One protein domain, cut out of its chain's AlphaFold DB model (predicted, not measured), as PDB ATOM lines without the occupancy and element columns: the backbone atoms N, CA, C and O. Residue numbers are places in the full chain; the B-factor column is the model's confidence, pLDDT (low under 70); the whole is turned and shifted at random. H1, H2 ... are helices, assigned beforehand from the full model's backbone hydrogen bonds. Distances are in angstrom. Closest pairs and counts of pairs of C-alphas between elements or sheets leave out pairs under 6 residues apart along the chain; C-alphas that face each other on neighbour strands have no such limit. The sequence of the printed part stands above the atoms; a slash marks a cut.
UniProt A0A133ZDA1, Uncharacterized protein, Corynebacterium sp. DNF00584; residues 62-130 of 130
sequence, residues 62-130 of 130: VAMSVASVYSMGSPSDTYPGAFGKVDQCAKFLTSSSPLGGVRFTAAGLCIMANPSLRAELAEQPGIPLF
ATOM      1  N   VAL A  62     -99.920-100.968 -71.321       69.69
ATOM      2  CA  VAL A  62     -99.220 -99.719 -71.663       69.69
ATOM      3  C   VAL A  62     -98.766 -99.013 -70.388       69.69
ATOM      4  O   VAL A  62     -97.603 -98.633 -70.269       69.69
ATOM      5  N   ALA A  63     -99.641 -98.883 -69.389       69.94
ATOM      6  CA  ALA A  63     -99.274 -98.257 -68.119       69.94
ATOM      7  C   ALA A  63     -98.162 -99.027 -67.397       69.94
ATOM      8  O   ALA A  63     -97.233 -98.417 -66.866       69.94
ATOM      9  N   MET A  64     -98.227-100.361 -67.413       70.50
ATOM     10  CA  MET A  64     -97.222-101.209 -66.779       70.50
ATOM     11  C   MET A  64     -95.858-101.115 -67.468       70.50
ATOM     12  O   MET A  64     -94.838-100.957 -66.791       70.50
ATOM     13  N   SER A  65     -95.826-101.174 -68.798       71.88
ATOM     14  CA  SER A  65     -94.582-101.070 -69.570       71.88
ATOM     15  C   SER A  65     -93.956 -99.678 -69.463       71.88
ATOM     16  O   SER A  65     -92.765 -99.566 -69.170       71.88
ATOM     17  N   VAL A  66     -94.749 -98.610 -69.571       74.31
ATOM     18  CA  VAL A  66     -94.269 -97.224 -69.431       74.31
ATOM     19  C   VAL A  66     -93.765 -96.939 -68.020       74.31
ATOM     20  O   VAL A  66     -92.675 -96.384 -67.869       74.31
ATOM     21  N   ALA A  67     -94.510 -97.335 -66.982       72.62
ATOM     22  CA  ALA A  67     -94.074 -97.152 -65.598       72.62
ATOM     23  C   ALA A  67     -92.776 -97.924 -65.313       72.62
ATOM     24  O   ALA A  67     -91.889 -97.400 -64.638       72.62
ATOM     25  N   SER A  68     -92.630 -99.130 -65.877       68.50
ATOM     26  CA  SER A  68     -91.404 -99.932 -65.768       68.50
ATOM     27  C   SER A  68     -90.218 -99.226 -66.428       68.50
ATOM     28  O   SER A  68     -89.206 -98.995 -65.767       68.50
ATOM     29  N   VAL A  69     -90.360 -98.795 -67.686       72.56
ATOM     30  CA  VAL A  69     -89.313 -98.061 -68.421       72.56
ATOM     31  C   VAL A  69     -88.922 -96.775 -67.688       72.56
ATOM     32  O   VAL A  69     -87.738 -96.502 -67.499       72.56
ATOM     33  N   TYR A  70     -89.904 -96.014 -67.203       74.19
ATOM     34  CA  TYR A  70     -89.655 -94.784 -66.454       74.19
ATOM     35  C   TYR A  70     -88.933 -95.037 -65.120       74.19
ATOM     36  O   TYR A  70     -88.050 -94.272 -64.733       74.19
ATOM     37  N   SER A  71     -89.270 -96.127 -64.424       71.88
ATOM     38  CA  SER A  71     -88.638 -96.495 -63.150       71.88
ATOM     39  C   SER A  71     -87.174 -96.921 -63.284       71.88
ATOM     40  O   SER A  71     -86.409 -96.756 -62.334       71.88
ATOM     41  N   MET A  72     -86.789 -97.440 -64.456       75.06
ATOM     42  CA  MET A  72     -85.427 -97.884 -64.764       75.06
ATOM     43  C   MET A  72     -84.507 -96.757 -65.256       75.06
ATOM     44  O   MET A  72     -83.290 -96.916 -65.206       75.06
ATOM     45  N   GLY A  73     -85.059 -95.643 -65.744       70.38
ATOM     46  CA  GLY A  73     -84.260 -94.496 -66.189       70.38
ATOM     47  C   GLY A  73     -83.666 -93.689 -65.033       70.38
ATOM     48  O   GLY A  73     -83.904 -93.975 -63.859       70.38
ATOM     49  N   SER A  74     -82.932 -92.621 -65.336       68.50
ATOM     50  CA  SER A  74     -82.385 -91.682 -64.345       68.50
ATOM     51  C   SER A  74     -83.357 -90.523 -64.065       68.50
ATOM     52  O   SER A  74     -84.097 -90.117 -64.961       68.50
ATOM     53  N   PRO A  75     -83.395 -89.946 -62.844       64.00
ATOM     54  CA  PRO A  75     -84.196 -88.748 -62.554       64.00
ATOM     55  C   PRO A  75     -83.761 -87.518 -63.366       64.00
ATOM     56  O   PRO A  75     -84.533 -86.574 -63.530       64.00
ATOM     57  N   SER A  76     -82.516 -87.531 -63.852       67.56
ATOM     58  CA  SER A  76     -81.931 -86.504 -64.717       67.56
ATOM     59  C   SER A  76     -82.314 -86.650 -66.192       67.56
ATOM     60  O   SER A  76     -81.993 -85.765 -66.983       67.56
ATOM     61  N   ASP A  77     -82.957 -87.754 -66.578       72.69
ATOM     62  CA  ASP A  77     -83.306 -87.994 -67.973       72.69
ATOM     63  C   ASP A  77     -84.419 -87.044 -68.414       72.69
ATOM     64  O   ASP A  77     -85.393 -86.794 -67.697       72.69
ATOM     65  N   THR A  78     -84.265 -86.499 -69.618       71.94
ATOM     66  CA  THR A  78     -85.304 -85.696 -70.259       71.94
ATOM     67  C   THR A  78     -86.060 -86.583 -71.227       71.94
ATOM     68  O   THR A  78     -85.505 -87.045 -72.224       71.94
ATOM     69  N   TYR A  79     -87.334 -86.810 -70.934       73.88
ATOM     70  CA  TYR A  79     -88.195 -87.625 -71.774       73.88
ATOM     71  C   TYR A  79     -88.967 -86.734 -72.758       73.88
ATOM     72  O   TYR A  79     -89.696 -85.842 -72.326       73.88
ATOM     73  N   PRO A  80     -88.836 -86.935 -74.078       71.50
ATOM     74  CA  PRO A  80     -89.661 -86.242 -75.060       71.50
ATOM     75  C   PRO A  80     -91.030 -86.924 -75.245       71.50
ATOM     76  O   PRO A  80     -91.218 -88.102 -74.930       71.50
ATOM     77  N   GLY A  81     -92.001 -86.193 -75.801       77.88
ATOM     78  CA  GLY A  81     -93.314 -86.740 -76.169       77.88
ATOM     79  C   GLY A  81     -94.189 -87.116 -74.968       77.88
ATOM     80  O   GLY A  81     -94.171 -86.435 -73.941       77.88
ATOM     81  N   ALA A  82     -94.972 -88.192 -75.085       77.94
ATOM     82  CA  ALA A  82     -95.908 -88.591 -74.032       77.94
ATOM     83  C   ALA A  82     -95.186 -89.053 -72.749       77.94
ATOM     84  O   ALA A  82     -95.640 -88.744 -71.649       77.94
ATOM     85  N   PHE A  83     -93.993 -89.655 -72.852       76.62
ATOM     86  CA  PHE A  83     -93.146 -89.933 -71.680       76.62
ATOM     87  C   PHE A  83     -92.730 -88.662 -70.919       76.62
ATOM     88  O   PHE A  83     -92.623 -88.694 -69.697       76.62
ATOM     89  N   GLY A  84     -92.548 -87.530 -71.607       79.19
ATOM     90  CA  GLY A  84     -92.269 -86.239 -70.965       79.19
ATOM     91  C   GLY A  84     -93.431 -85.717 -70.128       79.19
ATOM     92  O   GLY A  84     -93.232 -85.184 -69.038       79.19
ATOM     93  N   LYS A  85     -94.664 -85.930 -70.595       82.00
ATOM     94  CA  LYS A  85     -95.875 -85.591 -69.836       82.00
ATOM     95  C   LYS A  85     -96.023 -86.483 -68.596       82.00
ATOM     96  O   LYS A  85     -96.402 -85.991 -67.533       82.00
ATOM     97  N   VAL A  86     -95.675 -87.772 -68.710       79.31
ATOM     98  CA  VAL A  86     -95.598 -88.692 -67.559       79.31
ATOM     99  C   VAL A  86     -94.546 -88.215 -66.560       79.31
ATOM    100  O   VAL A  86     -94.849 -88.142 -65.374       79.31
ATOM    101  N   ASP A  87     -93.353 -87.834 -67.022       80.19
ATOM    102  CA  ASP A  87     -92.275 -87.320 -66.169       80.19
ATOM    103  C   ASP A  87     -92.676 -86.038 -65.432       80.19
ATOM    104  O   ASP A  87     -92.475 -85.930 -64.224       80.19
ATOM    105  N   GLN A  88     -93.310 -85.089 -66.123       80.94
ATOM    106  CA  GLN A  88     -93.782 -83.845 -65.514       80.94
ATOM    107  C   GLN A  88     -94.835 -84.107 -64.429       80.94
ATOM    108  O   GLN A  88     -94.770 -83.530 -63.342       80.94
ATOM    109  N   CYS A  89     -95.786 -85.001 -64.706       80.06
ATOM    110  CA  CYS A  89     -96.794 -85.398 -63.732       80.06
ATOM    111  C   CYS A  89     -96.168 -86.158 -62.549       80.06
ATOM    112  O   CYS A  89     -96.461 -85.862 -61.391       80.06
ATOM    113  N   ALA A  90     -95.245 -87.086 -62.813       77.62
ATOM    114  CA  ALA A  90     -94.571 -87.852 -61.774       77.62
ATOM    115  C   ALA A  90     -93.708 -86.951 -60.878       77.62
ATOM    116  O   ALA A  90     -93.747 -87.099 -59.660       77.62
ATOM    117  N   LYS A  91     -92.995 -85.969 -61.444       74.62
ATOM    118  CA  LYS A  91     -92.237 -84.952 -60.693       74.62
ATOM    119  C   LYS A  91     -93.130 -84.049 -59.845       74.62
ATOM    120  O   LYS A  91     -92.700 -83.613 -58.787       74.62
ATOM    121  N   PHE A  92     -94.371 -83.794 -60.258       72.81
ATOM    122  CA  PHE A  92     -95.335 -83.081 -59.413       72.81
ATOM    123  C   PHE A  92     -95.766 -83.917 -58.195       72.81
ATOM    124  O   PHE A  92     -96.000 -83.379 -57.117       72.81
ATOM    125  N   LEU A  93     -95.845 -85.240 -58.357       67.94
ATOM    126  CA  LEU A  93     -96.226 -86.175 -57.297       67.94
ATOM    127  C   LEU A  93     -95.054 -86.621 -56.408       67.94
ATOM    128  O   LEU A  93     -95.278 -87.297 -55.404       67.94
ATOM    129  N   THR A  94     -93.810 -86.301 -56.770       65.88
ATOM    130  CA  THR A  94     -92.613 -86.864 -56.130       65.88
ATOM    131  C   THR A  94     -91.586 -85.795 -55.764       65.88
ATOM    132  O   THR A  94     -91.571 -84.698 -56.302       65.88
ATOM    133  N   SER A  95     -90.721 -86.109 -54.796       60.22
ATOM    134  CA  SER A  95     -89.607 -85.235 -54.410       60.22
ATOM    135  C   SER A  95     -88.502 -85.245 -55.474       60.22
ATOM    136  O   SER A  95     -88.424 -86.169 -56.280       60.22
ATOM    137  N   SER A  96     -87.606 -84.259 -55.443       55.34
ATOM    138  CA  SER A  96     -86.580 -83.944 -56.452       55.34
ATOM    139  C   SER A  96     -85.618 -85.086 -56.841       55.34
ATOM    140  O   SER A  96     -84.813 -84.921 -57.755       55.34
ATOM    141  N   SER A  97     -85.641 -86.236 -56.158       57.59
ATOM    142  CA  SER A  97     -84.840 -87.433 -56.475       57.59
ATOM    143  C   SER A  97     -85.536 -88.713 -55.983       57.59
ATOM    144  O   SER A  97     -85.132 -89.297 -54.976       57.59
ATOM    145  N   PRO A  98     -86.617 -89.157 -56.642       59.09
ATOM    146  CA  PRO A  98     -87.383 -90.303 -56.184       59.09
ATOM    147  C   PRO A  98     -86.671 -91.611 -56.551       59.09
ATOM    148  O   PRO A  98     -86.217 -91.794 -57.681       59.09
ATOM    149  N   LEU A  99     -86.603 -92.544 -55.596       67.88
ATOM    150  CA  LEU A  99     -86.132 -93.914 -55.831       67.88
ATOM    151  C   LEU A  99     -87.009 -94.612 -56.890       67.88
ATOM    152  O   LEU A  99     -88.190 -94.290 -57.030       67.88
ATOM    153  N   GLY A 100     -86.456 -95.603 -57.602       59.03
ATOM    154  CA  GLY A 100     -87.115 -96.268 -58.740       59.03
ATOM    155  C   GLY A 100     -88.542 -96.762 -58.458       59.03
ATOM    156  O   GLY A 100     -89.433 -96.560 -59.277       59.03
ATOM    157  N   GLY A 101     -88.807 -97.299 -57.260       62.78
ATOM    158  CA  GLY A 101     -90.158 -97.721 -56.858       62.78
ATOM    159  C   GLY A 101     -91.166 -96.569 -56.746       62.78
ATOM    160  O   GLY A 101     -92.312 -96.706 -57.158       62.78
ATOM    161  N   VAL A 102     -90.734 -95.399 -56.268       71.00
ATOM    162  CA  VAL A 102     -91.585 -94.200 -56.179       71.00
ATOM    163  C   VAL A 102     -91.869 -93.642 -57.574       71.00
ATOM    164  O   VAL A 102     -92.990 -93.225 -57.860       71.00
ATOM    165  N   ARG A 103     -90.881 -93.702 -58.475       71.56
ATOM    166  CA  ARG A 103     -91.043 -93.317 -59.885       71.56
ATOM    167  C   ARG A 103     -92.020 -94.224 -60.619       71.56
ATOM    168  O   ARG A 103     -92.855 -93.718 -61.360       71.56
ATOM    169  N   PHE A 104     -91.955 -95.531 -60.366       73.00
ATOM    170  CA  PHE A 104     -92.904 -96.501 -60.907       73.00
ATOM    171  C   PHE A 104     -94.341 -96.160 -60.500       73.00
ATOM    172  O   PHE A 104     -95.215 -96.020 -61.355       73.00
ATOM    173  N   THR A 105     -94.589 -95.969 -59.199       71.62
ATOM    174  CA  THR A 105     -95.932 -95.661 -58.694       71.62
ATOM    175  C   THR A 105     -96.431 -94.308 -59.193       71.62
ATOM    176  O   THR A 105     -97.575 -94.209 -59.627       71.62
ATOM    177  N   ALA A 106     -95.584 -93.277 -59.186       76.69
ATOM    178  CA  ALA A 106     -95.962 -91.947 -59.657       76.69
ATOM    179  C   ALA A 106     -96.294 -91.937 -61.156       76.69
ATOM    180  O   ALA A 106     -97.331 -91.403 -61.545       76.69
ATOM    181  N   ALA A 107     -95.474 -92.591 -61.985       76.75
ATOM    182  CA  ALA A 107     -95.758 -92.746 -63.407       76.75
ATOM    183  C   ALA A 107     -97.048 -93.541 -63.639       76.75
ATOM    184  O   ALA A 107     -97.922 -93.084 -64.372       76.75
ATOM    185  N   GLY A 108     -97.213 -94.683 -62.962       77.75
ATOM    186  CA  GLY A 108     -98.419 -95.503 -63.066       77.75
ATOM    187  C   GLY A 108     -99.691 -94.734 -62.698       77.75
ATOM    188  O   GLY A 108    -100.671 -94.778 -63.438       77.75
ATOM    189  N   LEU A 109     -99.665 -93.962 -61.608       77.69
ATOM    190  CA  LEU A 109    -100.788 -93.113 -61.197       77.69
ATOM    191  C   LEU A 109    -101.089 -92.017 -62.223       77.69
ATOM    192  O   LEU A 109    -102.250 -91.820 -62.580       77.69
ATOM    193  N   CYS A 110    -100.061 -91.342 -62.735       80.38
ATOM    194  CA  CYS A 110    -100.211 -90.311 -63.759       80.38
ATOM    195  C   CYS A 110    -100.830 -90.847 -65.046       80.38
ATOM    196  O   CYS A 110    -101.692 -90.197 -65.634       80.38
ATOM    197  N   ILE A 111    -100.427 -92.044 -65.464       80.00
ATOM    198  CA  ILE A 111    -100.973 -92.701 -66.647       80.00
ATOM    199  C   ILE A 111    -102.433 -93.087 -66.386       80.00
ATOM    200  O   ILE A 111    -103.314 -92.692 -67.145       80.00
ATOM    201  N   MET A 112    -102.728 -93.770 -65.278       74.81
ATOM    202  CA  MET A 112    -104.096 -94.197 -64.956       74.81
ATOM    203  C   MET A 112    -105.077 -93.026 -64.798       74.81
ATOM    204  O   MET A 112    -106.228 -93.140 -65.218       74.81
ATOM    205  N   ALA A 113    -104.626 -91.899 -64.242       77.19
ATOM    206  CA  ALA A 113    -105.445 -90.702 -64.065       77.19
ATOM    207  C   ALA A 113    -105.689 -89.919 -65.371       77.19
ATOM    208  O   ALA A 113    -106.612 -89.106 -65.420       77.19
ATOM    209  N   ASN A 114    -104.899 -90.153 -66.428       75.75
ATOM    210  CA  ASN A 114    -104.960 -89.396 -67.680       75.75
ATOM    211  C   ASN A 114    -105.234 -90.321 -68.884       75.75
ATOM    212  O   ASN A 114    -104.300 -90.781 -69.543       75.75
ATOM    213  N   PRO A 115    -106.509 -90.569 -69.243       73.12
ATOM    214  CA  PRO A 115    -106.860 -91.452 -70.361       73.12
ATOM    215  C   PRO A 115    -106.359 -90.945 -71.722       73.12
ATOM    216  O   PRO A 115    -106.010 -91.747 -72.581       73.12
ATOM    217  N   SER A 116    -106.256 -89.628 -71.917       74.69
ATOM    218  CA  SER A 116    -105.666 -89.046 -73.131       74.69
ATOM    219  C   SER A 116    -104.162 -89.315 -73.224       74.69
ATOM    220  O   SER A 116    -103.665 -89.644 -74.293       74.69
ATOM    221  N   LEU A 117    -103.450 -89.249 -72.094       76.38
ATOM    222  CA  LEU A 117    -102.023 -89.569 -72.028       76.38
ATOM    223  C   LEU A 117    -101.775 -91.057 -72.297       76.38
ATOM    224  O   LEU A 117    -100.818 -91.415 -72.973       76.38
ATOM    225  N   ARG A 118    -102.670 -91.925 -71.811       72.81
ATOM    226  CA  ARG A 118    -102.662 -93.361 -72.123       72.81
ATOM    227  C   ARG A 118    -102.794 -93.638 -73.614       72.81
ATOM    228  O   ARG A 118    -102.058 -94.475 -74.121       72.81
ATOM    229  N   ALA A 119    -103.704 -92.947 -74.300       76.69
ATOM    230  CA  ALA A 119    -103.874 -93.096 -75.743       76.69
ATOM    231  C   ALA A 119    -102.608 -92.667 -76.501       76.69
ATOM    232  O   ALA A 119    -102.100 -93.434 -77.311       76.69
ATOM    233  N   GLU A 120    -102.035 -91.510 -76.152       79.19
ATOM    234  CA  GLU A 120    -100.785 -91.030 -76.757       79.19
ATOM    235  C   GLU A 120     -99.607 -91.988 -76.520       79.19
ATOM    236  O   GLU A 120     -98.784 -92.184 -77.410       79.19
ATOM    237  N   LEU A 121     -99.523 -92.599 -75.331       78.19
ATOM    238  CA  LEU A 121     -98.519 -93.621 -75.034       78.19
ATOM    239  C   LEU A 121     -98.766 -94.887 -75.861       78.19
ATOM    240  O   LEU A 121     -97.828 -95.410 -76.443       78.19
ATOM    241  N   ALA A 122    -100.009 -95.356 -75.983       74.69
ATOM    242  CA  ALA A 122    -100.335 -96.548 -76.774       74.69
ATOM    243  C   ALA A 122     -99.969 -96.408 -78.265       74.69
ATOM    244  O   ALA A 122     -99.655 -97.400 -78.920       74.69
ATOM    245  N   GLU A 123     -99.987 -95.183 -78.790       73.62
ATOM    246  CA  GLU A 123     -99.606 -94.864 -80.170       73.62
ATOM    247  C   GLU A 123     -98.098 -94.600 -80.336       73.62
ATOM    248  O   GLU A 123     -97.612 -94.450 -81.460       73.62
ATOM    249  N   GLN A 124     -97.332 -94.546 -79.239       69.44
ATOM    250  CA  GLN A 124     -95.924 -94.175 -79.277       69.44
ATOM    251  C   GLN A 124     -95.040 -95.371 -79.695       69.44
ATOM    252  O   GLN A 124     -94.993 -96.393 -79.000       69.44
ATOM    253  N   PRO A 125     -94.286 -95.266 -80.807       53.56
ATOM    254  CA  PRO A 125     -93.425 -96.347 -81.264       53.56
ATOM    255  C   PRO A 125     -92.257 -96.549 -80.290       53.56
ATOM    256  O   PRO A 125     -91.520 -95.610 -79.990       53.56
ATOM    257  N   GLY A 126     -92.074 -97.784 -79.816       55.62
ATOM    258  CA  GLY A 126     -90.944 -98.170 -78.960       55.62
ATOM    259  C   GLY A 126     -91.280 -98.469 -77.498       55.62
ATOM    260  O   GLY A 126     -90.357 -98.692 -76.719       55.62
ATOM    261  N   ILE A 127     -92.558 -98.517 -77.111       59.47
ATOM    262  CA  ILE A 127     -92.952 -99.067 -75.807       59.47
ATOM    263  C   ILE A 127     -92.973-100.597 -75.918       59.47
ATOM    264  O   ILE A 127     -93.796-101.127 -76.668       59.47
ATOM    265  N   PRO A 128     -92.091-101.332 -75.215       51.88
ATOM    266  CA  PRO A 128     -92.173-102.783 -75.183       51.88
ATOM    267  C   PRO A 128     -93.435-103.181 -74.412       51.88
ATOM    268  O   PRO A 128     -93.481-103.087 -73.187       51.88
ATOM    269  N   LEU A 129     -94.474-103.590 -75.137       52.09
ATOM    270  CA  LEU A 129     -95.648-104.228 -74.551       52.09
ATOM    271  C   LEU A 129     -95.234-105.652 -74.164       52.09
ATOM    272  O   LEU A 129     -94.970-106.473 -75.041       52.09
ATOM    273  N   PHE A 130     -95.096-105.896 -72.863       47.75
ATOM    274  CA  PHE A 130     -94.839-107.223 -72.300       47.75
ATOM    275  C   PHE A 130     -96.145-107.987 -72.087       47.75
ATOM    276  O   PHE A 130     -97.142-107.340 -71.690       47.75
TER     277      PHE A 130
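This is residues 62 to 130 of the 130 residues of an uncharacterized protein of Corynebacterium sp. DNF00584 (UniProt A0A133ZDA1). Two helices, H1 and H3, run side by side in opposite directions; H2 packs across H3 at a large angle, and the short H4 packs at the end where H1 begins and H3 ends. After H4 the last residues, 123 to 130, form a tail that folds back to the side of the first residue. The printed part has 69 residues with four named helices, in the order H1, H2, H3, H4, and no named strand; its class is all helix. It is compact, with a radius of gyration of the C-alphas of 10.6 A and spans of 29 by 20 by 19 A.

Begin at H1, residues 62 to 72, and look next at H3, residues 100 to 113: they touch at a shallow tilt of 27 degrees, opposite ways, with the closest C-alphas, those of Ser 71 and Gly 100, 4.7 A apart. H2, residues 82 to 93, touches H3 about perpendicular, only just, at 71 degrees; look for the closest C-alphas at Ala 90 and Ala 106, 4.8 A apart. H2 only just touches H1, with residues 83 to 87 alone and 3 pairs of C-alphas within 8 A; the closest, Val 66 and Phe 83, are 7.7 A apart. H4, residues 115 to 122, touches H1 about perpendicular at 73 degrees, with the closest C-alphas, Val 62 and Ala 122, 6.1 A apart. H2 touches H4 with residues 82 to 86 alone, at a steep tilt of 47 degrees, opposite ways; the closest C-alphas, Ala 82 and Leu 121, are 5.8 A apart. H3 and H4 only just touch, and only at the corner by their link, with 3 pairs of C-alphas within 8 A; the closest are Ile 111 and Arg 118, 5.8 A apart. The helix packing is mostly crossed. In H1, H2, H3 and H4 every O i to N i+4 pair is within hydrogen-bond range.

Find C-alpha 62 at (-99.220, -99.719, -71.663); from there H1 runs 15.5 A to Met 72. H2 runs 16.9 A from Ala 82 to Leu 93. Find C-alpha 100 at (-87.115, -96.268, -58.740), where H3, the longest helix by residues, begins its 19.9 A to Ala 113. H4 runs 10.5 A from Pro 115 to C-alpha 122 at (-100.335, -96.548, -76.774).

The two C-alphas farthest apart are those of Ser 96 and Phe 130, 29.3 A, while those of Val 62 and Phe 130 are 8.7 A apart. The printed part has no cut and ends at the chain's last residue. The link from H3 to H4 is tight; those from H1 to H2 and from H2 to H3 are short. The mean pLDDT of the printed part is 71.0; look for values under 70 at residues 62 to 63, 68, 74 to 76, 93 to 101 and 124 to 130.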